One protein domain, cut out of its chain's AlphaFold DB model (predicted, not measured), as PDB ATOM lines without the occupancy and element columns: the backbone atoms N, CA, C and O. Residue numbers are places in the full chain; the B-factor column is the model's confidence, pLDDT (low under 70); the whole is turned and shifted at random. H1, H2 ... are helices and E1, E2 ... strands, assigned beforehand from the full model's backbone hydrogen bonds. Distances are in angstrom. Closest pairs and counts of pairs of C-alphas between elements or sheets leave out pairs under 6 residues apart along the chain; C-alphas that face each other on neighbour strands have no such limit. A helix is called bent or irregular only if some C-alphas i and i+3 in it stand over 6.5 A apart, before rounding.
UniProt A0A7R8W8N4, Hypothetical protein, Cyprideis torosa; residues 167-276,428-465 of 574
ATOM      1  N   ALA A 167     270.718 213.276 266.963       43.34
ATOM      2  CA  ALA A 167     269.624 213.323 266.000       43.34
ATOM      3  C   ALA A 167     268.579 212.261 266.362       43.34
ATOM      4  O   ALA A 167     268.895 211.074 266.435       43.34
ATOM      5  N   ASP A 168     267.342 212.697 266.605       44.09
ATOM      6  CA  ASP A 168     266.171 211.825 266.686       44.09
ATOM      7  C   ASP A 168     266.215 210.768 265.571       44.09
ATOM      8  O   ASP A 168     266.612 211.074 264.448       44.09
ATOM      9  N   ASN A 169     265.798 209.536 265.884       47.53
ATOM     10  CA  ASN A 169     265.714 208.376 264.981       47.53
ATOM     11  C   ASN A 169     264.760 208.610 263.780       47.53
ATOM     12  O   ASN A 169     263.777 207.885 263.613       47.53
ATOM     13  N   SER A 170     264.990 209.625 262.948       62.66
ATOM     14  CA  SER A 170     264.271 209.823 261.698       62.66
ATOM     15  C   SER A 170     264.914 208.950 260.620       62.66
ATOM     16  O   SER A 170     266.138 208.881 260.486       62.66
ATOM     17  N   ALA A 171     264.083 208.250 259.846       61.62
ATOM     18  CA  ALA A 171     264.537 207.424 258.726       61.62
ATOM     19  C   ALA A 171     265.383 208.228 257.716       61.62
ATOM     20  O   ALA A 171     266.276 207.681 257.075       61.62
ATOM     21  N   ASP A 172     265.143 209.536 257.639       58.59
ATOM     22  CA  ASP A 172     265.849 210.477 256.774       58.59
ATOM     23  C   ASP A 172     267.316 210.675 257.182       58.59
ATOM     24  O   ASP A 172     268.195 210.727 256.322       58.59
ATOM     25  N   MET A 173     267.611 210.724 258.487       62.81
ATOM     26  CA  MET A 173     268.994 210.800 258.972       62.81
ATOM     27  C   MET A 173     269.735 209.478 258.778       62.81
ATOM     28  O   MET A 173     270.916 209.486 258.441       62.81
ATOM     29  N   ALA A 174     269.038 208.347 258.923       66.56
ATOM     30  CA  ALA A 174     269.616 207.035 258.642       66.56
ATOM     31  C   ALA A 174     269.989 206.878 257.156       66.56
ATOM     32  O   ALA A 174     271.054 206.346 256.848       66.56
ATOM     33  N   LEU A 175     269.155 207.388 256.239       74.75
ATOM     34  CA  LEU A 175     269.459 207.393 254.805       74.75
ATOM     35  C   LEU A 175     270.668 208.283 254.491       74.75
ATOM     36  O   LEU A 175     271.593 207.845 253.812       74.75
ATOM     37  N   LEU A 176     270.705 209.498 255.048       69.56
ATOM     38  CA  LEU A 176     271.848 210.400 254.900       69.56
ATOM     39  C   LEU A 176     273.146 209.770 255.428       69.56
ATOM     40  O   LEU A 176     274.212 209.911 254.827       69.56
ATOM     41  N   GLN A 177     273.059 209.051 256.549       64.56
ATOM     42  CA  GLN A 177     274.182 208.322 257.125       64.56
ATOM     43  C   GLN A 177     274.663 207.205 256.195       64.56
ATOM     44  O   GLN A 177     275.868 207.086 255.980       64.56
ATOM     45  N   GLN A 178     273.747 206.413 255.637       75.69
ATOM     46  CA  GLN A 178     274.086 205.376 254.665       75.69
ATOM     47  C   GLN A 178     274.782 205.983 253.438       75.69
ATOM     48  O   GLN A 178     275.840 205.507 253.030       75.69
ATOM     49  N   ASP A 179     274.258 207.091 252.910       81.44
ATOM     50  CA  ASP A 179     274.859 207.775 251.768       81.44
ATOM     51  C   ASP A 179     276.277 208.275 252.058       81.44
ATOM     52  O   ASP A 179     277.155 208.174 251.196       81.44
ATOM     53  N   LEU A 180     276.534 208.777 253.267       72.56
ATOM     54  CA  LEU A 180     277.873 209.178 253.695       72.56
ATOM     55  C   LEU A 180     278.823 207.985 253.831       72.56
ATOM     56  O   LEU A 180     279.963 208.082 253.375       72.56
ATOM     57  N   MET A 181     278.363 206.874 254.414       73.44
ATOM     58  CA  MET A 181     279.164 205.652 254.559       73.44
ATOM     59  C   MET A 181     279.598 205.085 253.204       73.44
ATOM     60  O   MET A 181     280.732 204.624 253.087       73.44
ATOM     61  N   ASP A 182     278.746 205.183 252.181       81.69
ATOM     62  CA  ASP A 182     279.088 204.779 250.813       81.69
ATOM     63  C   ASP A 182     280.038 205.781 250.137       81.69
ATOM     64  O   ASP A 182     280.985 205.408 249.443       81.69
ATOM     65  N   THR A 183     279.782 207.081 250.317       82.56
ATOM     66  CA  THR A 183     280.459 208.136 249.546       82.56
ATOM     67  C   THR A 183     281.852 208.459 250.090       82.56
ATOM     68  O   THR A 183     282.740 208.803 249.312       82.56
ATOM     69  N   MET A 184     282.083 208.339 251.403       78.25
ATOM     70  CA  MET A 184     283.394 208.567 252.032       78.25
ATOM     71  C   MET A 184     284.516 207.709 251.428       78.25
ATOM     72  O   MET A 184     285.458 208.297 250.888       78.25
ATOM     73  N   PRO A 185     284.435 206.363 251.442       80.69
ATOM     74  CA  PRO A 185     285.480 205.527 250.857       80.69
ATOM     75  C   PRO A 185     285.602 205.744 249.344       80.69
ATOM     76  O   PRO A 185     286.712 205.773 248.820       80.69
ATOM     77  N   ALA A 186     284.487 205.981 248.647       87.00
ATOM     78  CA  ALA A 186     284.476 206.253 247.212       87.00
ATOM     79  C   ALA A 186     285.245 207.542 246.847       87.00
ATOM     80  O   ALA A 186     286.003 207.570 245.878       87.00
ATOM     81  N   VAL A 187     285.095 208.611 247.638       85.44
ATOM     82  CA  VAL A 187     285.851 209.863 247.464       85.44
ATOM     83  C   VAL A 187     287.334 209.676 247.775       85.44
ATOM     84  O   VAL A 187     288.179 210.248 247.085       85.44
ATOM     85  N   GLU A 188     287.677 208.886 248.790       81.75
ATOM     86  CA  GLU A 188     289.076 208.568 249.094       81.75
ATOM     87  C   GLU A 188     289.734 207.766 247.967       81.75
ATOM     88  O   GLU A 188     290.843 208.100 247.551       81.75
ATOM     89  N   GLU A 189     289.025 206.781 247.418       86.75
ATOM     90  CA  GLU A 189     289.472 205.983 246.279       86.75
ATOM     91  C   GLU A 189     289.660 206.839 245.018       86.75
ATOM     92  O   GLU A 189     290.727 206.803 244.410       86.75
ATOM     93  N   ALA A 190     288.686 207.689 244.672       93.31
ATOM     94  CA  ALA A 190     288.794 208.602 243.530       93.31
ATOM     95  C   ALA A 190     290.012 209.537 243.640       93.31
ATOM     96  O   ALA A 190     290.701 209.798 242.653       93.31
ATOM     97  N   ASN A 191     290.286 210.045 244.847       88.25
ATOM     98  CA  ASN A 191     291.446 210.896 245.106       88.25
ATOM     99  C   ASN A 191     292.769 210.126 244.990       88.25
ATOM    100  O   ASN A 191     293.730 210.678 244.458       88.25
ATOM    101  N   ALA A 192     292.818 208.872 245.448       86.56
ATOM    102  CA  ALA A 192     293.996 208.020 245.305       86.56
ATOM    103  C   ALA A 192     294.299 207.724 243.829       86.56
ATOM    104  O   ALA A 192     295.433 207.901 243.393       86.56
ATOM    105  N   ILE A 193     293.273 207.376 243.042       91.62
ATOM    106  CA  ILE A 193     293.419 207.171 241.594       91.62
ATOM    107  C   ILE A 193     293.881 208.469 240.917       91.62
ATOM    108  O   ILE A 193     294.776 208.448 240.078       91.62
ATOM    109  N   SER A 194     293.304 209.617 241.292       94.19
ATOM    110  CA  SER A 194     293.708 210.910 240.729       94.19
ATOM    111  C   SER A 194     295.175 211.246 241.014       94.19
ATOM    112  O   SER A 194     295.837 211.821 240.148       94.19
ATOM    113  N   GLU A 195     295.679 210.896 242.204       90.88
ATOM    114  CA  GLU A 195     297.084 211.083 242.580       90.88
ATOM    115  C   GLU A 195     298.018 210.182 241.763       90.88
ATOM    116  O   GLU A 195     299.026 210.684 241.266       90.88
ATOM    117  N   GLU A 196     297.671 208.904 241.587       90.44
ATOM    118  CA  GLU A 196     298.503 207.934 240.861       90.44
ATOM    119  C   GLU A 196     298.539 208.218 239.350       90.44
ATOM    120  O   GLU A 196     299.604 208.189 238.737       90.44
ATOM    121  N   LEU A 197     297.398 208.596 238.759       91.94
ATOM    122  CA  LEU A 197     297.275 208.933 237.331       91.94
ATOM    123  C   LEU A 197     297.646 210.391 236.993       91.94
ATOM    124  O   LEU A 197     297.445 210.838 235.866       91.94
ATOM    125  N   ASP A 198     298.124 211.163 237.972       91.38
ATOM    126  CA  ASP A 198     298.449 212.592 237.863       91.38
ATOM    127  C   ASP A 198     297.353 213.467 237.203       91.38
ATOM    128  O   ASP A 198     297.626 214.390 236.430       91.38
ATOM    129  N   LYS A 199     296.078 213.212 237.521       93.38
ATOM    130  CA  LYS A 199     294.932 213.901 236.888       93.38
ATOM    131  C   LYS A 199     294.690 215.323 237.409       93.38
ATOM    132  O   LYS A 199     293.902 216.067 236.826       93.38
ATOM    133  N   LYS A 200     295.371 215.735 238.484       92.62
ATOM    134  CA  LYS A 200     295.314 217.073 239.113       92.62
ATOM    135  C   LYS A 200     293.909 217.470 239.566       92.62
ATOM    136  O   LYS A 200     293.538 218.648 239.511       92.62
ATOM    137  N   VAL A 201     293.123 216.506 240.030       92.62
ATOM    138  CA  VAL A 201     291.753 216.711 240.501       92.62
ATOM    139  C   VAL A 201     291.635 216.253 241.952       92.62
ATOM    140  O   VAL A 201     292.334 215.355 242.402       92.62
ATOM    141  N   LYS A 202     290.767 216.918 242.711       90.00
ATOM    142  CA  LYS A 202     290.433 216.556 244.086       90.00
ATOM    143  C   LYS A 202     288.923 216.489 244.256       90.00
ATOM    144  O   LYS A 202     288.218 217.403 243.832       90.00
ATOM    145  N   PHE A 203     288.449 215.454 244.927       90.06
ATOM    146  CA  PHE A 203     287.053 215.248 245.286       90.06
ATOM    147  C   PHE A 203     286.844 215.506 246.778       90.06
ATOM    148  O   PHE A 203     287.644 215.083 247.614       90.06
ATOM    149  N   GLU A 204     285.769 216.216 247.115       82.50
ATOM    150  CA  GLU A 204     285.387 216.539 248.492       82.50
ATOM    151  C   GLU A 204     283.879 216.349 248.676       82.50
ATOM    152  O   GLU A 204     283.092 216.805 247.847       82.50
ATOM    153  N   ILE A 205     283.462 215.714 249.772       78.00
ATOM    154  CA  ILE A 205     282.037 215.561 250.100       78.00
ATOM    155  C   ILE A 205     281.440 216.911 250.498       78.00
ATOM    156  O   ILE A 205     282.063 217.704 251.209       78.00
ATOM    157  N   MET A 206     280.213 217.151 250.050       70.31
ATOM    158  CA  MET A 206     279.395 218.306 250.380       70.31
ATOM    159  C   MET A 206     277.991 217.846 250.762       70.31
ATOM    160  O   MET A 206     277.388 217.034 250.068       70.31
ATOM    161  N   LEU A 207     277.464 218.404 251.847       68.19
ATOM    162  CA  LEU A 207     276.071 218.226 252.240       68.19
ATOM    163  C   LEU A 207     275.269 219.425 251.752       68.19
ATOM    164  O   LEU A 207     275.595 220.566 252.089       68.19
ATOM    165  N   VAL A 208     274.251 219.170 250.935       67.44
ATOM    166  CA  VAL A 208     273.429 220.217 250.327       67.44
ATOM    167  C   VAL A 208     272.039 220.170 250.939       67.44
ATOM    168  O   VAL A 208     271.345 219.158 250.868       67.44
ATOM    169  N   SER A 209     271.629 221.274 251.562       64.06
ATOM    170  CA  SER A 209     270.303 221.360 252.163       64.06
ATOM    171  C   SER A 209     269.209 221.477 251.085       64.06
ATOM    172  O   SER A 209     269.440 222.046 250.013       64.06
ATOM    173  N   PRO A 210     267.980 221.025 251.370       62.78
ATOM    174  CA  PRO A 210     266.856 221.103 250.428       62.78
ATOM    175  C   PRO A 210     266.524 222.541 250.007       62.78
ATOM    176  O   PRO A 210     266.141 222.798 248.865       62.78
ATOM    177  N   GLN A 211     266.725 223.494 250.923       59.84
ATOM    178  CA  GLN A 211     266.537 224.926 250.681       59.84
ATOM    179  C   GLN A 211     267.490 225.450 249.597       59.84
ATOM    180  O   GLN A 211     267.098 226.281 248.784       59.84
ATOM    181  N   MET A 212     268.722 224.935 249.541       64.19
ATOM    182  CA  MET A 212     269.694 225.281 248.495       64.19
ATOM    183  C   MET A 212     269.334 224.678 247.132       64.19
ATOM    184  O   MET A 212     269.805 225.163 246.112       64.19
ATOM    185  N   LEU A 213     268.506 223.632 247.105       61.59
ATOM    186  CA  LEU A 213     268.049 222.970 245.880       61.59
ATOM    187  C   LEU A 213     266.685 223.489 245.397       61.59
ATOM    188  O   LEU A 213     266.188 223.037 244.366       61.59
ATOM    189  N   GLY A 214     266.051 224.398 246.149       58.53
ATOM    190  CA  GLY A 214     264.676 224.837 245.899       58.53
ATOM    191  C   GLY A 214     263.641 223.721 246.077       58.53
ATOM    192  O   GLY A 214     262.587 223.756 245.442       58.53
ATOM    193  N   LYS A 215     263.949 222.710 246.898       62.41
ATOM    194  CA  LYS A 215     263.079 221.568 247.188       62.41
ATOM    195  C   LYS A 215     262.640 221.618 248.656       62.41
ATOM    196  O   LYS A 215     263.173 220.900 249.496       62.41
ATOM    197  N   GLU A 216     261.705 222.505 248.990       50.22
ATOM    198  CA  GLU A 216     261.168 222.587 250.356       50.22
ATOM    199  C   GLU A 216     260.554 221.241 250.790       50.22
ATOM    200  O   GLU A 216     259.806 220.615 250.040       50.22
ATOM    201  N   GLY A 217     260.893 220.787 252.002       50.91
ATOM    202  CA  GLY A 217     260.368 219.546 252.585       50.91
ATOM    203  C   GLY A 217     261.065 218.248 252.161       50.91
ATOM    204  O   GLY A 217     260.582 217.181 252.527       50.91
ATOM    205  N   LEU A 218     262.170 218.312 251.407       58.50
ATOM    206  CA  LEU A 218     263.010 217.138 251.129       58.50
ATOM    207  C   LEU A 218     264.156 216.988 252.137       58.50
ATOM    208  O   LEU A 218     264.311 217.806 253.039       58.50
ATOM    209  N   ASN A 219     264.948 215.929 251.980       62.25
ATOM    210  CA  ASN A 219     266.087 215.618 252.839       62.25
ATOM    211  C   ASN A 219     267.369 216.280 252.327       62.25
ATOM    212  O   ASN A 219     267.501 216.560 251.137       62.25
ATOM    213  N   THR A 220     268.314 216.532 253.232       66.56
ATOM    214  CA  THR A 220     269.684 216.911 252.861       66.56
ATOM    215  C   THR A 220     270.264 215.849 251.931       66.56
ATOM    216  O   THR A 220     270.192 214.662 252.235       66.56
ATOM    217  N   GLU A 221     270.847 216.277 250.816       74.81
ATOM    218  CA  GLU A 221     271.423 215.391 249.803       74.81
ATOM    219  C   GLU A 221     272.960 215.390 249.916       74.81
ATOM    220  O   GLU A 221     273.587 216.423 250.187       74.81
ATOM    221  N   VAL A 222     273.582 214.225 249.702       77.62
ATOM    222  CA  VAL A 222     275.044 214.099 249.592       77.62
ATOM    223  C   VAL A 222     275.464 214.418 248.162       77.62
ATOM    224  O   VAL A 222     274.989 213.817 247.201       77.62
ATOM    225  N   CYS A 223     276.388 215.358 248.009       84.69
ATOM    226  CA  CYS A 223     277.018 215.694 246.738       84.69
ATOM    227  C   CYS A 223     278.539 215.594 246.854       84.69
ATOM    228  O   CYS A 223     279.115 215.672 247.941       84.69
ATOM    229  N   VAL A 224     279.211 215.464 245.715       87.19
ATOM    230  CA  VAL A 224     280.673 215.454 245.634       87.19
ATOM    231  C   VAL A 224     281.134 216.638 244.806       87.19
ATOM    232  O   VAL A 224     280.750 216.817 243.651       87.19
ATOM    233  N   LYS A 225     281.975 217.473 245.408       87.56
ATOM    234  CA  LYS A 225     282.632 218.586 244.743       87.56
ATOM    235  C   LYS A 225     283.934 218.108 244.120       87.56
ATOM    236  O   LYS A 225     284.873 217.764 244.832       87.56
ATOM    237  N   MET A 226     284.001 218.161 242.800       93.31
ATOM    238  CA  MET A 226     285.226 218.025 242.028       93.31
ATOM    239  C   MET A 226     285.927 219.383 241.928       93.31
ATOM    240  O   MET A 226     285.320 220.373 241.523       93.31
ATOM    241  N   ARG A 227     287.217 219.444 242.256       91.00
ATOM    242  CA  ARG A 227     288.061 220.633 242.122       91.00
ATOM    243  C   ARG A 227     289.283 220.314 241.277       91.00
ATOM    244  O   ARG A 227     290.102 219.485 241.660       91.00
ATOM    245  N   ASN A 228     289.457 221.037 240.181       91.25
ATOM    246  CA  ASN A 228     290.697 221.003 239.423       91.25
ATOM    247  C   ASN A 228     291.768 221.822 240.166       91.25
ATOM    248  O   ASN A 228     291.607 223.019 240.425       91.25
ATOM    249  N   LEU A 229     292.863 221.166 240.540       88.94
ATOM    250  CA  LEU A 229     293.938 221.751 241.336       88.94
ATOM    251  C   LEU A 229     294.833 222.688 240.517       88.94
ATOM    252  O   LEU A 229     295.493 223.544 241.098       88.94
ATOM    253  N   GLU A 230     294.844 222.586 239.192       87.19
ATOM    254  CA  GLU A 230     295.665 223.433 238.324       87.19
ATOM    255  C   GLU A 230     294.988 224.782 238.048       87.19
ATOM    256  O   GLU A 230     295.584 225.840 238.251       87.19
ATOM    257  N   ASN A 231     293.719 224.754 237.633       87.06
ATOM    258  CA  ASN A 231     292.983 225.944 237.198       87.06
ATOM    259  C   ASN A 231     291.952 226.465 238.218       87.06
ATOM    260  O   ASN A 231     291.466 227.590 238.077       87.06
ATOM    261  N   GLY A 232     291.656 225.689 239.266       86.81
ATOM    262  CA  GLY A 232     290.738 226.065 240.339       86.81
ATOM    263  C   GLY A 232     289.250 225.952 239.996       86.81
ATOM    264  O   GLY A 232     288.445 226.437 240.790       86.81
ATOM    265  N   ALA A 233     288.886 225.360 238.855       90.06
ATOM    266  CA  ALA A 233     287.496 225.087 238.504       90.06
ATOM    267  C   ALA A 233     286.876 224.086 239.491       90.06
ATOM    268  O   ALA A 233     287.520 223.116 239.895       90.06
ATOM    269  N   GLU A 234     285.632 224.340 239.887       91.06
ATOM    270  CA  GLU A 234     284.884 223.571 240.883       91.06
ATOM    271  C   GLU A 234     283.534 223.140 240.307       91.06
ATOM    272  O   GLU A 234     282.756 223.981 239.869       91.06
ATOM    273  N   PHE A 235     283.226 221.850 240.343       92.38
ATOM    274  CA  PHE A 235     281.940 221.305 239.910       92.38
ATOM    275  C   PHE A 235     281.330 220.494 241.042       92.38
ATOM    276  O   PHE A 235     282.049 219.811 241.765       92.38
ATOM    277  N   VAL A 236     280.015 220.575 241.209       88.44
ATOM    278  CA  VAL A 236     279.284 219.793 242.210       88.44
ATOM    279  C   VAL A 236     278.470 218.740 241.478       88.44
ATOM    280  O   VAL A 236     277.726 219.060 240.549       88.44
ATOM    281  N   TRP A 237     278.638 217.486 241.875       92.31
ATOM    282  CA  TRP A 237     277.952 216.343 241.296       92.31
ATOM    283  C   TRP A 237     277.046 215.678 242.335       92.31
ATOM    284  O   TRP A 237     277.465 215.529 243.486       92.31
ATOM    285  N   PRO A 238     275.840 215.239 241.939       91.56
ATOM    286  CA  PRO A 238     275.055 214.303 242.738       91.56
ATOM    287  C   PRO A 238     275.849 213.023 243.038       91.56
ATOM    288  O   PRO A 238     276.719 212.643 242.242       91.56
ATOM    289  N   LYS A 239     275.528 212.354 244.155       90.62
ATOM    290  CA  LYS A 239     276.152 211.084 244.572       90.62
ATOM    291  C   LYS A 239     276.192 210.078 243.420       90.62
ATOM    292  O   LYS A 239     277.244 209.514 243.139       90.62
ATOM    293  N   GLU A 240     275.079 209.906 242.715       93.88
ATOM    294  CA  GLU A 240     274.915 208.914 241.649       93.88
ATOM    295  C   GLU A 240     275.876 209.185 240.490       93.88
ATOM    296  O   GLU A 240     276.650 208.313 240.105       93.88
ATOM    297  N   LYS A 241     275.916 210.437 240.007       95.06
ATOM    298  CA  LYS A 241     276.833 210.845 238.934       95.06
ATOM    299  C   LYS A 241     278.292 210.608 239.326       95.06
ATOM    300  O   LYS A 241     279.095 210.212 238.483       95.06
ATOM    301  N   PHE A 242     278.650 210.887 240.578       96.75
ATOM    302  CA  PHE A 242     280.004 210.650 241.064       96.75
ATOM    303  C   PHE A 242     280.346 209.157 241.101       96.75
ATOM    304  O   PHE A 242     281.422 208.788 240.642       96.75
ATOM    305  N   LEU A 243     279.445 208.302 241.593       94.25
ATOM    306  CA  LEU A 243     279.668 206.853 241.636       94.25
ATOM    307  C   LEU A 243     279.808 206.250 240.231       94.25
ATOM    308  O   LEU A 243     280.709 205.442 240.005       94.25
ATOM    309  N   ASP A 244     278.994 206.704 239.274       95.94
ATOM    310  CA  ASP A 244     279.109 206.298 237.869       95.94
ATOM    311  C   ASP A 244     280.467 206.707 237.276       95.94
ATOM    312  O   ASP A 244     281.129 205.924 236.592       95.94
ATOM    313  N   ARG A 245     280.926 207.931 237.571       96.31
ATOM    314  CA  ARG A 245     282.253 208.408 237.155       96.31
ATOM    315  C   ARG A 245     283.378 207.646 237.847       96.31
ATOM    316  O   ARG A 245     284.368 207.342 237.194       96.31
ATOM    317  N   LEU A 246     283.231 207.289 239.122       96.25
ATOM    318  CA  LEU A 246     284.221 206.493 239.846       96.25
ATOM    319  C   LEU A 246     284.405 205.113 239.209       96.25
ATOM    320  O   LEU A 246     285.536 204.656 239.095       96.25
ATOM    321  N   TYR A 247     283.336 204.466 238.740       95.44
ATOM    322  CA  TYR A 247     283.466 203.210 237.996       95.44
ATOM    323  C   TYR A 247     284.384 203.371 236.771       95.44
ATOM    324  O   TYR A 247     285.311 202.586 236.587       95.44
ATOM    325  N   GLN A 248     284.199 204.446 235.999       95.62
ATOM    326  CA  GLN A 248     285.049 204.765 234.844       95.62
ATOM    327  C   GLN A 248     286.494 205.099 235.253       95.62
ATOM    328  O   GLN A 248     287.437 204.731 234.559       95.62
ATOM    329  N   MET A 249     286.692 205.767 236.396       96.62
ATOM    330  CA  MET A 249     288.032 206.033 236.944       96.62
ATOM    331  C   MET A 249     288.759 204.735 237.314       96.62
ATOM    332  O   MET A 249     289.957 204.630 237.071       96.62
ATOM    333  N   LYS A 250     288.048 203.749 237.879       93.75
ATOM    334  CA  LYS A 250     288.614 202.431 238.209       93.75
ATOM    335  C   LYS A 250     288.997 201.650 236.959       93.75
ATOM    336  O   LYS A 250     290.065 201.056 236.934       93.75
ATOM    337  N   GLU A 251     288.151 201.675 235.933       93.31
ATOM    338  CA  GLU A 251     288.447 201.047 234.639       93.31
ATOM    339  C   GLU A 251     289.688 201.678 233.992       93.31
ATOM    340  O   GLU A 251     290.610 200.970 233.599       93.31
ATOM    341  N   MET A 252     289.775 203.012 233.992       93.75
ATOM    342  CA  MET A 252     290.965 203.731 233.528       93.75
ATOM    343  C   MET A 252     292.223 203.356 234.323       93.75
ATOM    344  O   MET A 252     293.285 203.168 233.735       93.75
ATOM    345  N   TYR A 253     292.114 203.239 235.647       92.94
ATOM    346  CA  TYR A 253     293.230 202.835 236.502       92.94
ATOM    347  C   TYR A 253     293.674 201.389 236.246       92.94
ATOM    348  O   TYR A 253     294.867 201.112 236.211       92.94
ATOM    349  N   HIS A 254     292.731 200.476 236.016       91.88
ATOM    350  CA  HIS A 254     293.044 199.092 235.678       91.88
ATOM    351  C   HIS A 254     293.803 198.996 234.348       91.88
ATOM    352  O   HIS A 254     294.852 198.362 234.293       91.88
ATOM    353  N   ASN A 255     293.344 199.720 233.322       91.00
ATOM    354  CA  ASN A 255     294.042 199.793 232.037       91.00
ATOM    355  C   ASN A 255     295.452 200.397 232.186       91.00
ATOM    356  O   ASN A 255     296.380 199.970 231.508       91.00
ATOM    357  N   TYR A 256     295.629 201.368 233.091       91.06
ATOM    358  CA  TYR A 256     296.948 201.907 233.428       91.06
ATOM    359  C   TYR A 256     297.870 200.848 234.053       91.06
ATOM    360  O   TYR A 256     299.035 200.761 233.668       91.06
ATOM    361  N   GLU A 257     297.365 200.040 234.993       89.94
ATOM    362  CA  GLU A 257     298.138 198.962 235.630       89.94
ATOM    363  C   GLU A 257     298.539 197.855 234.646       89.94
ATOM    364  O   GLU A 257     299.636 197.305 234.763       89.94
ATOM    365  N   ASP A 258     297.684 197.564 233.665       91.25
ATOM    366  CA  ASP A 258     297.937 196.561 232.627       91.25
ATOM    367  C   ASP A 258     298.823 197.082 231.472       91.25
ATOM    368  O   ASP A 258     299.107 196.344 230.527       91.25
ATOM    369  N   GLU A 259     299.320 198.325 231.568       82.69
ATOM    370  CA  GLU A 259     300.083 199.035 230.525       82.69
ATOM    371  C   GLU A 259     299.328 199.160 229.179       82.69
ATOM    372  O   GLU A 259     299.942 199.331 228.120       82.69
ATOM    373  N   ASP A 260     297.994 199.110 229.221       86.75
ATOM    374  CA  ASP A 260     297.104 199.324 228.079       86.75
ATOM    375  C   ASP A 260     296.887 200.828 227.801       86.75
ATOM    376  O   ASP A 260     297.325 201.704 228.549       86.75
ATOM    377  N   ASP A 261     296.217 201.164 226.692       83.31
ATOM    378  CA  ASP A 261     295.902 202.557 226.347       83.31
ATOM    379  C   ASP A 261     294.812 203.119 227.279       83.31
ATOM    380  O   ASP A 261     293.615 202.889 227.098       83.31
ATOM    381  N   TRP A 262     295.246 203.821 228.324       86.12
ATOM    382  CA  TRP A 262     294.391 204.401 229.363       86.12
ATOM    383  C   TRP A 262     294.220 205.923 229.221       86.12
ATOM    384  O   TRP A 262     293.301 206.497 229.814       86.12
ATOM    385  N   ASP A 263     295.097 206.590 228.462       85.44
ATOM    386  CA  ASP A 263     295.088 208.046 228.297       85.44
ATOM    387  C   ASP A 263     294.107 208.449 227.193       85.44
ATOM    388  O   ASP A 263     294.443 208.627 226.022       85.44
ATOM    389  N   VAL A 264     292.841 208.536 227.588       87.94
ATOM    390  CA  VAL A 264     291.737 208.916 226.706       87.94
ATOM    391  C   VAL A 264     291.693 210.425 226.456       87.94
ATOM    392  O   VAL A 264     292.255 211.234 227.193       87.94
ATOM    393  N   ASP A 265     290.957 210.824 225.421       89.81
ATOM    394  CA  ASP A 265     290.745 212.230 225.101       89.81
ATOM    395  C   ASP A 265     289.932 212.981 226.175       89.81
ATOM    396  O   ASP A 265     289.190 212.400 226.968       89.81
ATOM    397  N   ASP A 266     290.015 214.314 226.149       84.69
ATOM    398  CA  ASP A 266     289.369 215.192 227.125       84.69
ATOM    399  C   ASP A 266     287.854 214.988 227.287       84.69
ATOM    400  O   ASP A 266     287.334 215.257 228.369       84.69
ATOM    401  N   ALA A 267     287.140 214.561 226.239       86.44
ATOM    402  CA  ALA A 267     285.694 214.350 226.305       86.44
ATOM    403  C   ALA A 267     285.327 213.017 226.975       86.44
ATOM    404  O   ALA A 267     284.240 212.903 227.547       86.44
ATOM    405  N   SER A 268     286.231 212.038 226.915       88.94
ATOM    406  CA  SER A 268     286.063 210.700 227.491       88.94
ATOM    407  C   SER A 268     286.688 210.572 228.887       88.94
ATOM    408  O   SER A 268     286.417 209.601 229.589       88.94
ATOM    409  N   ASP A 269     287.510 211.539 229.313       93.62
ATOM    410  CA  ASP A 269     288.202 211.504 230.605       93.62
ATOM    411  C   ASP A 269     287.208 211.659 231.784       93.62
ATOM    412  O   ASP A 269     286.571 212.713 231.943       93.62
ATOM    413  N   PRO A 270     287.081 210.652 232.674       94.94
ATOM    414  CA  PRO A 270     286.137 210.687 233.781       94.94
ATOM    415  C   PRO A 270     286.484 211.744 234.841       94.94
ATOM    416  O   PRO A 270     285.593 212.133 235.603       94.94
ATOM    417  N   PHE A 271     287.719 212.262 234.862       94.88
ATOM    418  CA  PHE A 271     288.175 213.353 235.733       94.88
ATOM    419  C   PHE A 271     287.914 214.751 235.150       94.88
ATOM    420  O   PHE A 271     288.234 215.753 235.795       94.88
ATOM    421  N   LYS A 272     287.336 214.853 233.944       92.25
ATOM    422  CA  LYS A 272     287.028 216.131 233.293       92.25
ATOM    423  C   LYS A 272     285.528 216.410 233.222       92.25
ATOM    424  O   LYS A 272     284.681 215.522 233.114       92.25
ATOM    425  N   GLU A 273     285.224 217.700 233.294       92.56
ATOM    426  CA  GLU A 273     283.896 218.285 233.127       92.56
ATOM    427  C   GLU A 273     284.026 219.511 232.221       92.56
ATOM    428  O   GLU A 273     285.018 220.246 232.306       92.56
ATOM    429  N   ASP A 274     283.040 219.733 231.354       90.31
ATOM    430  CA  ASP A 274     283.077 220.852 230.413       90.31
ATOM    431  C   ASP A 274     282.985 222.190 231.169       90.31
ATOM    432  O   ASP A 274     282.114 222.410 232.008       90.31
ATOM    433  N   LEU A 275     283.875 223.133 230.854       87.69
ATOM    434  CA  LEU A 275     283.834 224.493 231.406       87.69
ATOM    435  C   LEU A 275     282.603 225.277 230.941       87.69
ATOM    436  O   LEU A 275     282.224 226.260 231.581       87.69
ATOM    437  N   ASN A 276     281.985 224.847 229.838       89.69
ATOM    438  CA  ASN A 276     280.717 225.388 229.373       89.69
ATOM    439  C   ASN A 276     279.512 224.846 230.146       89.69
ATOM    440  O   ASN A 276     278.416 225.389 229.970       89.69
ATOM    441  N   SER A 428     296.474 233.528 234.580       75.25
ATOM    442  CA  SER A 428     297.434 234.020 235.579       75.25
ATOM    443  C   SER A 428     297.493 233.180 236.861       75.25
ATOM    444  O   SER A 428     298.540 233.138 237.497       75.25
ATOM    445  N   ALA A 429     296.407 232.498 237.239       67.94
ATOM    446  CA  ALA A 429     296.375 231.626 238.415       67.94
ATOM    447  C   ALA A 429     297.061 230.269 238.167       67.94
ATOM    448  O   ALA A 429     297.507 229.635 239.120       67.94
ATOM    449  N   MET A 430     297.182 229.854 236.900       77.19
ATOM    450  CA  MET A 430     297.774 228.570 236.506       77.19
ATOM    451  C   MET A 430     299.304 228.613 236.410       77.19
ATOM    452  O   MET A 430     299.948 227.591 236.612       77.19
ATOM    453  N   VAL A 431     299.901 229.785 236.149       74.25
ATOM    454  CA  VAL A 431     301.354 229.931 235.901       74.25
ATOM    455  C   VAL A 431     302.200 229.356 237.042       74.25
ATOM    456  O   VAL A 431     303.194 228.685 236.797       74.25
ATOM    457  N   ASN A 432     301.778 229.558 238.292       72.81
ATOM    458  CA  ASN A 432     302.516 229.084 239.468       72.81
ATOM    459  C   ASN A 432     302.282 227.597 239.795       72.81
ATOM    460  O   ASN A 432     302.894 227.087 240.727       72.81
ATOM    461  N   ARG A 433     301.364 226.929 239.089       77.12
ATOM    462  CA  ARG A 433     300.985 225.519 239.297       77.12
ATOM    463  C   ARG A 433     301.392 224.621 238.128       77.12
ATOM    464  O   ARG A 433     301.227 223.408 238.189       77.12
ATOM    465  N   GLN A 434     301.924 225.222 237.069       75.88
ATOM    466  CA  GLN A 434     302.312 224.534 235.852       75.88
ATOM    467  C   GLN A 434     303.504 223.602 236.115       75.88
ATOM    468  O   GLN A 434     304.517 224.020 236.670       75.88
ATOM    469  N   GLY A 435     303.375 222.337 235.708       80.44
ATOM    470  CA  GLY A 435     304.412 221.311 235.883       80.44
ATOM    471  C   GLY A 435     304.479 220.680 237.278       80.44
ATOM    472  O   GLY A 435     305.361 219.861 237.515       80.44
ATOM    473  N   MET A 436     303.573 221.036 238.196       85.44
ATOM    474  CA  MET A 436     303.443 220.348 239.482       85.44
ATOM    475  C   MET A 436     302.622 219.070 239.323       85.44
ATOM    476  O   MET A 436     301.602 219.076 238.628       85.44
ATOM    477  N   THR A 437     303.049 218.007 240.007       88.94
ATOM    478  CA  THR A 437     302.271 216.767 240.102       88.94
ATOM    479  C   THR A 437     301.060 216.966 241.010       88.94
ATOM    480  O   THR A 437     301.024 217.857 241.865       88.94
ATOM    481  N   THR A 438     300.076 216.091 240.878       86.19
ATOM    482  CA  THR A 438     298.876 216.019 241.710       86.19
ATOM    483  C   THR A 438     299.265 215.889 243.170       86.19
ATOM    484  O   THR A 438     298.771 216.638 244.013       86.19
ATOM    485  N   ARG A 439     300.256 215.044 243.460       85.38
ATOM    486  CA  ARG A 439     300.835 214.893 244.795       85.38
ATOM    487  C   ARG A 439     301.413 216.197 245.351       85.38
ATOM    488  O   ARG A 439     301.216 216.507 246.527       85.38
ATOM    489  N   ASP A 440     302.130 216.973 244.542       85.94
ATOM    490  CA  ASP A 440     302.696 218.257 244.976       85.94
ATOM    491  C   ASP A 440     301.610 219.313 245.205       85.94
ATOM    492  O   ASP A 440     301.652 220.053 246.193       85.94
ATOM    493  N   LEU A 441     300.597 219.339 244.334       84.31
ATOM    494  CA  LEU A 441     299.442 220.224 244.459       84.31
ATOM    495  C   LEU A 441     298.617 219.904 245.711       84.31
ATOM    496  O   LEU A 441     298.225 220.828 246.422       84.31
ATOM    497  N   LEU A 442     298.418 218.621 246.029       80.62
ATOM    498  CA  LEU A 442     297.733 218.176 247.245       80.62
ATOM    499  C   LEU A 442     298.515 218.549 248.512       80.62
ATOM    500  O   LEU A 442     297.920 219.048 249.464       80.62
ATOM    501  N   LYS A 443     299.851 218.410 248.527       76.94
ATOM    502  CA  LYS A 443     300.688 218.853 249.664       76.94
ATOM    503  C   LYS A 443     300.596 220.361 249.919       76.94
ATOM    504  O   LYS A 443     300.660 220.795 251.068       76.94
ATOM    505  N   GLY A 444     300.487 221.161 248.856       65.19
ATOM    506  CA  GLY A 444     300.348 222.618 248.937       65.19
ATOM    507  C   GLY A 444     298.926 223.098 249.247       65.19
ATOM    508  O   GLY A 444     298.737 224.249 249.659       65.19
ATOM    509  N   ASP A 445     297.920 222.242 249.065       64.50
ATOM    510  CA  ASP A 445     296.526 222.578 249.317       64.50
ATOM    511  C   ASP A 445     296.237 222.540 250.825       64.50
ATOM    512  O   ASP A 445     296.004 221.496 251.432       64.50
ATOM    513  N   LYS A 446     296.217 223.723 251.454       51.88
ATOM    514  CA  LYS A 446     295.909 223.896 252.886       51.88
ATOM    515  C   LYS A 446     294.538 223.329 253.293       51.88
ATOM    516  O   LYS A 446     294.283 223.172 254.484       51.88
ATOM    517  N   THR A 447     293.669 223.002 252.332       51.78
ATOM    518  CA  THR A 447     292.392 222.320 252.586       51.78
ATOM    519  C   THR A 447     292.570 220.867 253.046       51.78
ATOM    520  O   THR A 447     291.693 220.360 253.745       51.78
ATOM    521  N   VAL A 448     293.706 220.214 252.747       40.62
ATOM    522  CA  VAL A 448     294.026 218.828 253.155       40.62
ATOM    523  C   VAL A 448     294.110 218.672 254.679       40.62
ATOM    524  O   VAL A 448     293.763 217.618 255.203       40.62
ATOM    525  N   PHE A 449     294.462 219.736 255.408       33.09
ATOM    526  CA  PHE A 449     294.470 219.759 256.879       33.09
ATOM    527  C   PHE A 449     293.175 220.309 257.496       33.09
ATOM    528  O   PHE A 449     293.047 220.356 258.715       33.09
ATOM    529  N   SER A 450     292.193 220.694 256.672       41.88
ATOM    530  CA  SER A 450     290.882 221.181 257.122       41.88
ATOM    531  C   SER A 450     289.768 220.138 256.985       41.88
ATOM    532  O   SER A 450     288.599 220.529 256.941       41.88
ATOM    533  N   LYS A 451     290.123 218.835 256.946       43.31
ATOM    534  CA  LYS A 451     289.210 217.671 256.830       43.31
ATOM    535  C   LYS A 451     287.973 217.742 257.748       43.31
ATOM    536  O   LYS A 451     286.985 217.078 257.482       43.31
ATOM    537  N   THR A 452     288.014 218.576 258.782       38.28
ATOM    538  CA  THR A 452     287.021 218.689 259.854       38.28
ATOM    539  C   THR A 452     286.197 219.988 259.825       38.28
ATOM    540  O   THR A 452     285.110 220.048 260.383       38.28
ATOM    541  N   GLY A 453     286.696 221.065 259.207       36.22
ATOM    542  CA  GLY A 453     286.071 222.394 259.332       36.22
ATOM    543  C   GLY A 453     284.959 222.672 258.317       36.22
ATOM    544  O   GLY A 453     284.013 223.390 258.613       36.22
ATOM    545  N   HIS A 454     285.058 222.102 257.113       39.31
ATOM    546  CA  HIS A 454     284.188 222.477 255.989       39.31
ATOM    547  C   HIS A 454     282.908 221.641 255.873       39.31
ATOM    548  O   HIS A 454     281.922 222.152 255.351       39.31
ATOM    549  N   LEU A 455     282.889 220.405 256.394       42.59
ATOM    550  CA  LEU A 455     281.656 219.608 256.510       42.59
ATOM    551  C   LEU A 455     280.637 220.327 257.408       42.59
ATOM    552  O   LEU A 455     279.442 220.331 257.123       42.59
ATOM    553  N   MET A 456     281.141 221.028 258.430       34.97
ATOM    554  CA  MET A 456     280.354 221.873 259.320       34.97
ATOM    555  C   MET A 456     279.973 223.222 258.717       34.97
ATOM    556  O   MET A 456     278.945 223.733 259.122       34.97
ATOM    557  N   ASN A 457     280.679 223.786 257.728       36.69
ATOM    558  CA  ASN A 457     280.232 225.043 257.096       36.69
ATOM    559  C   ASN A 457     278.920 224.889 256.305       36.69
ATOM    560  O   ASN A 457     278.199 225.867 256.128       36.69
ATOM    561  N   GLY A 458     278.567 223.664 255.892       34.88
ATOM    562  CA  GLY A 458     277.230 223.364 255.365       34.88
ATOM    563  C   GLY A 458     276.121 223.448 256.427       34.88
ATOM    564  O   GLY A 458     274.982 223.760 256.094       34.88
ATOM    565  N   PHE A 459     276.459 223.235 257.706       32.62
ATOM    566  CA  PHE A 459     275.563 223.387 258.866       32.62
ATOM    567  C   PHE A 459     275.765 224.707 259.635       32.62
ATOM    568  O   PHE A 459     274.897 225.136 260.393       32.62
ATOM    569  N   GLN A 460     276.892 225.379 259.428       31.11
ATOM    570  CA  GLN A 460     277.294 226.636 260.039       31.11
ATOM    571  C   GLN A 460     277.661 227.610 258.923       31.11
ATOM    572  O   GLN A 460     278.824 227.806 258.577       31.11
ATOM    573  N   MET A 461     276.632 228.272 258.396       32.19
ATOM    574  CA  MET A 461     276.782 229.582 257.773       32.19
ATOM    575  C   MET A 461     277.444 230.507 258.805       32.19
ATOM    576  O   MET A 461     276.761 231.011 259.682       32.19
ATOM    577  N   ASP A 462     278.767 230.657 258.787       28.94
ATOM    578  CA  ASP A 462     279.525 231.813 259.297       28.94
ATOM    579  C   ASP A 462     279.059 232.430 260.646       28.94
ATOM    580  O   ASP A 462     278.964 233.651 260.793       28.94
ATOM    581  N   GLY A 463     278.660 231.610 261.633       31.92
ATOM    582  CA  GLY A 463     278.048 232.100 262.885       31.92
ATOM    583  C   GLY A 463     276.807 232.995 262.692       31.92
ATOM    584  O   GLY A 463     276.371 233.684 263.614       31.92
ATOM    585  N   ARG A 464     276.241 233.005 261.487       31.03
ATOM    586  CA  ARG A 464     275.031 233.691 261.064       31.03
ATOM    587  C   ARG A 464     274.234 232.701 260.239       31.03
ATOM    588  O   ARG A 464     274.336 232.658 259.017       31.03
ATOM    589  N   VAL A 465     273.374 231.966 260.939       34.50
ATOM    590  CA  VAL A 465     272.105 231.512 260.368       34.50
ATOM    591  C   VAL A 465     271.589 232.665 259.497       34.50
ATOM    592  O   VAL A 465     271.590 233.815 259.959       34.50
TER     593      VAL A 465
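What this domain is: This is residues 167 to 276 and 428 to 465 of the 574 residues of the protein "Hypothetical protein" of Cyprideis torosa (UniProt A0A7R8W8N4). A small, twisted sheet of three strands has two long helices, H1 and H3, over one face, both running along the strands the same way. Beyond a cut, a string of short helices, H4 to H7, passes the E1 edge of the sheet, and residues 460 to 465 stick out. The 148 printed residues hold seven named helices and three named strands, in the order H1 E1 H2 E2 E3 H3 H4 H5 H6 H7; the sheet runs E1, E2, E3, antiparallel throughout. The class is mixed, helices and strands; the whole is compact, with a radius of gyration of the C-alphas of 16.9 A, and only just elongated, spanning 51 by 33 by 30 A.

How they stand to each other: H1, residues 171 to 196, lies over E1, residues 201 to 208, at a height over the sheet of 8.5 A; their closest C-alphas, of Asn 191 and Lys 202, are 5.8 A apart. H2, residues 210 to 213, is not on the sheet. E2, residues 221 to 228, is the inner strand, antiparallel to E1, with N 204 and O 225 at 2.9 A. E2 and E3, residues 234 to 238, form a hairpin, with N 226 and O 235 at 2.8 A. H3, residues 239 to 257, lies over E2 and E3 on the same face as H1, at a height of 13.8 A; together the helices and sheet make two layers, helices on one face of a sheet. H1 touches H3 with its residues 183 to 193 alone, at a shallow tilt of 28 degrees, the same way; the closest C-alphas, of Ala 190 and Leu 246, are 6.2 A apart. H4, residues 428 to 433, is not on the sheet and is only just irregular, C-alphas 429 and 432 being 6.7 A apart. H5, residues 438 to 444, grazes the sheet and only just touches H1, with 3 pairs of C-alphas within 8 A, the closest those of Glu 195 and Thr 438 at 5.3 A. H6, residues 446 to 449, is not on the sheet. H7, residues 454 to 457, only grazes it; its closest C-alpha pair with E1, Met 206 and Leu 455, is 6.7 A apart. In H3 and H5 every O i to N i+4 pair is within hydrogen-bond range; H1 has 20 of 22, H4 has 0 of 2 but 1 of 3 O i to N i+3 pairs, and H2, H6 and H7 are too short for an i+4 pair.

Where its parts are: H1 begins at C-alpha 171 (264.537, 207.424, 258.726) and is 38.4 A long. E1 measures 21.1 A, E2 22.6 A and E3 13.6 A. H3 measures 26.7 A and ends at C-alpha 257 (298.138, 198.962, 235.630). H7 ends at C-alpha 457 (280.232, 225.043, 257.096).

The domain as a whole: The two C-alphas farthest apart, of Glu 259 and Arg 464, are 52.5 A apart. Residues 258 to 276 have no named element. Residues 277 to 427 are not printed, and C-alphas 276 and 428 are 19.8 A apart across this cut. Of the links printed whole, H2 to E2 is short and the others are tight. The mean pLDDT of the printed part is 75.7; it is under 70 at 47 residues, among them 207 to 220 and 444 to 465.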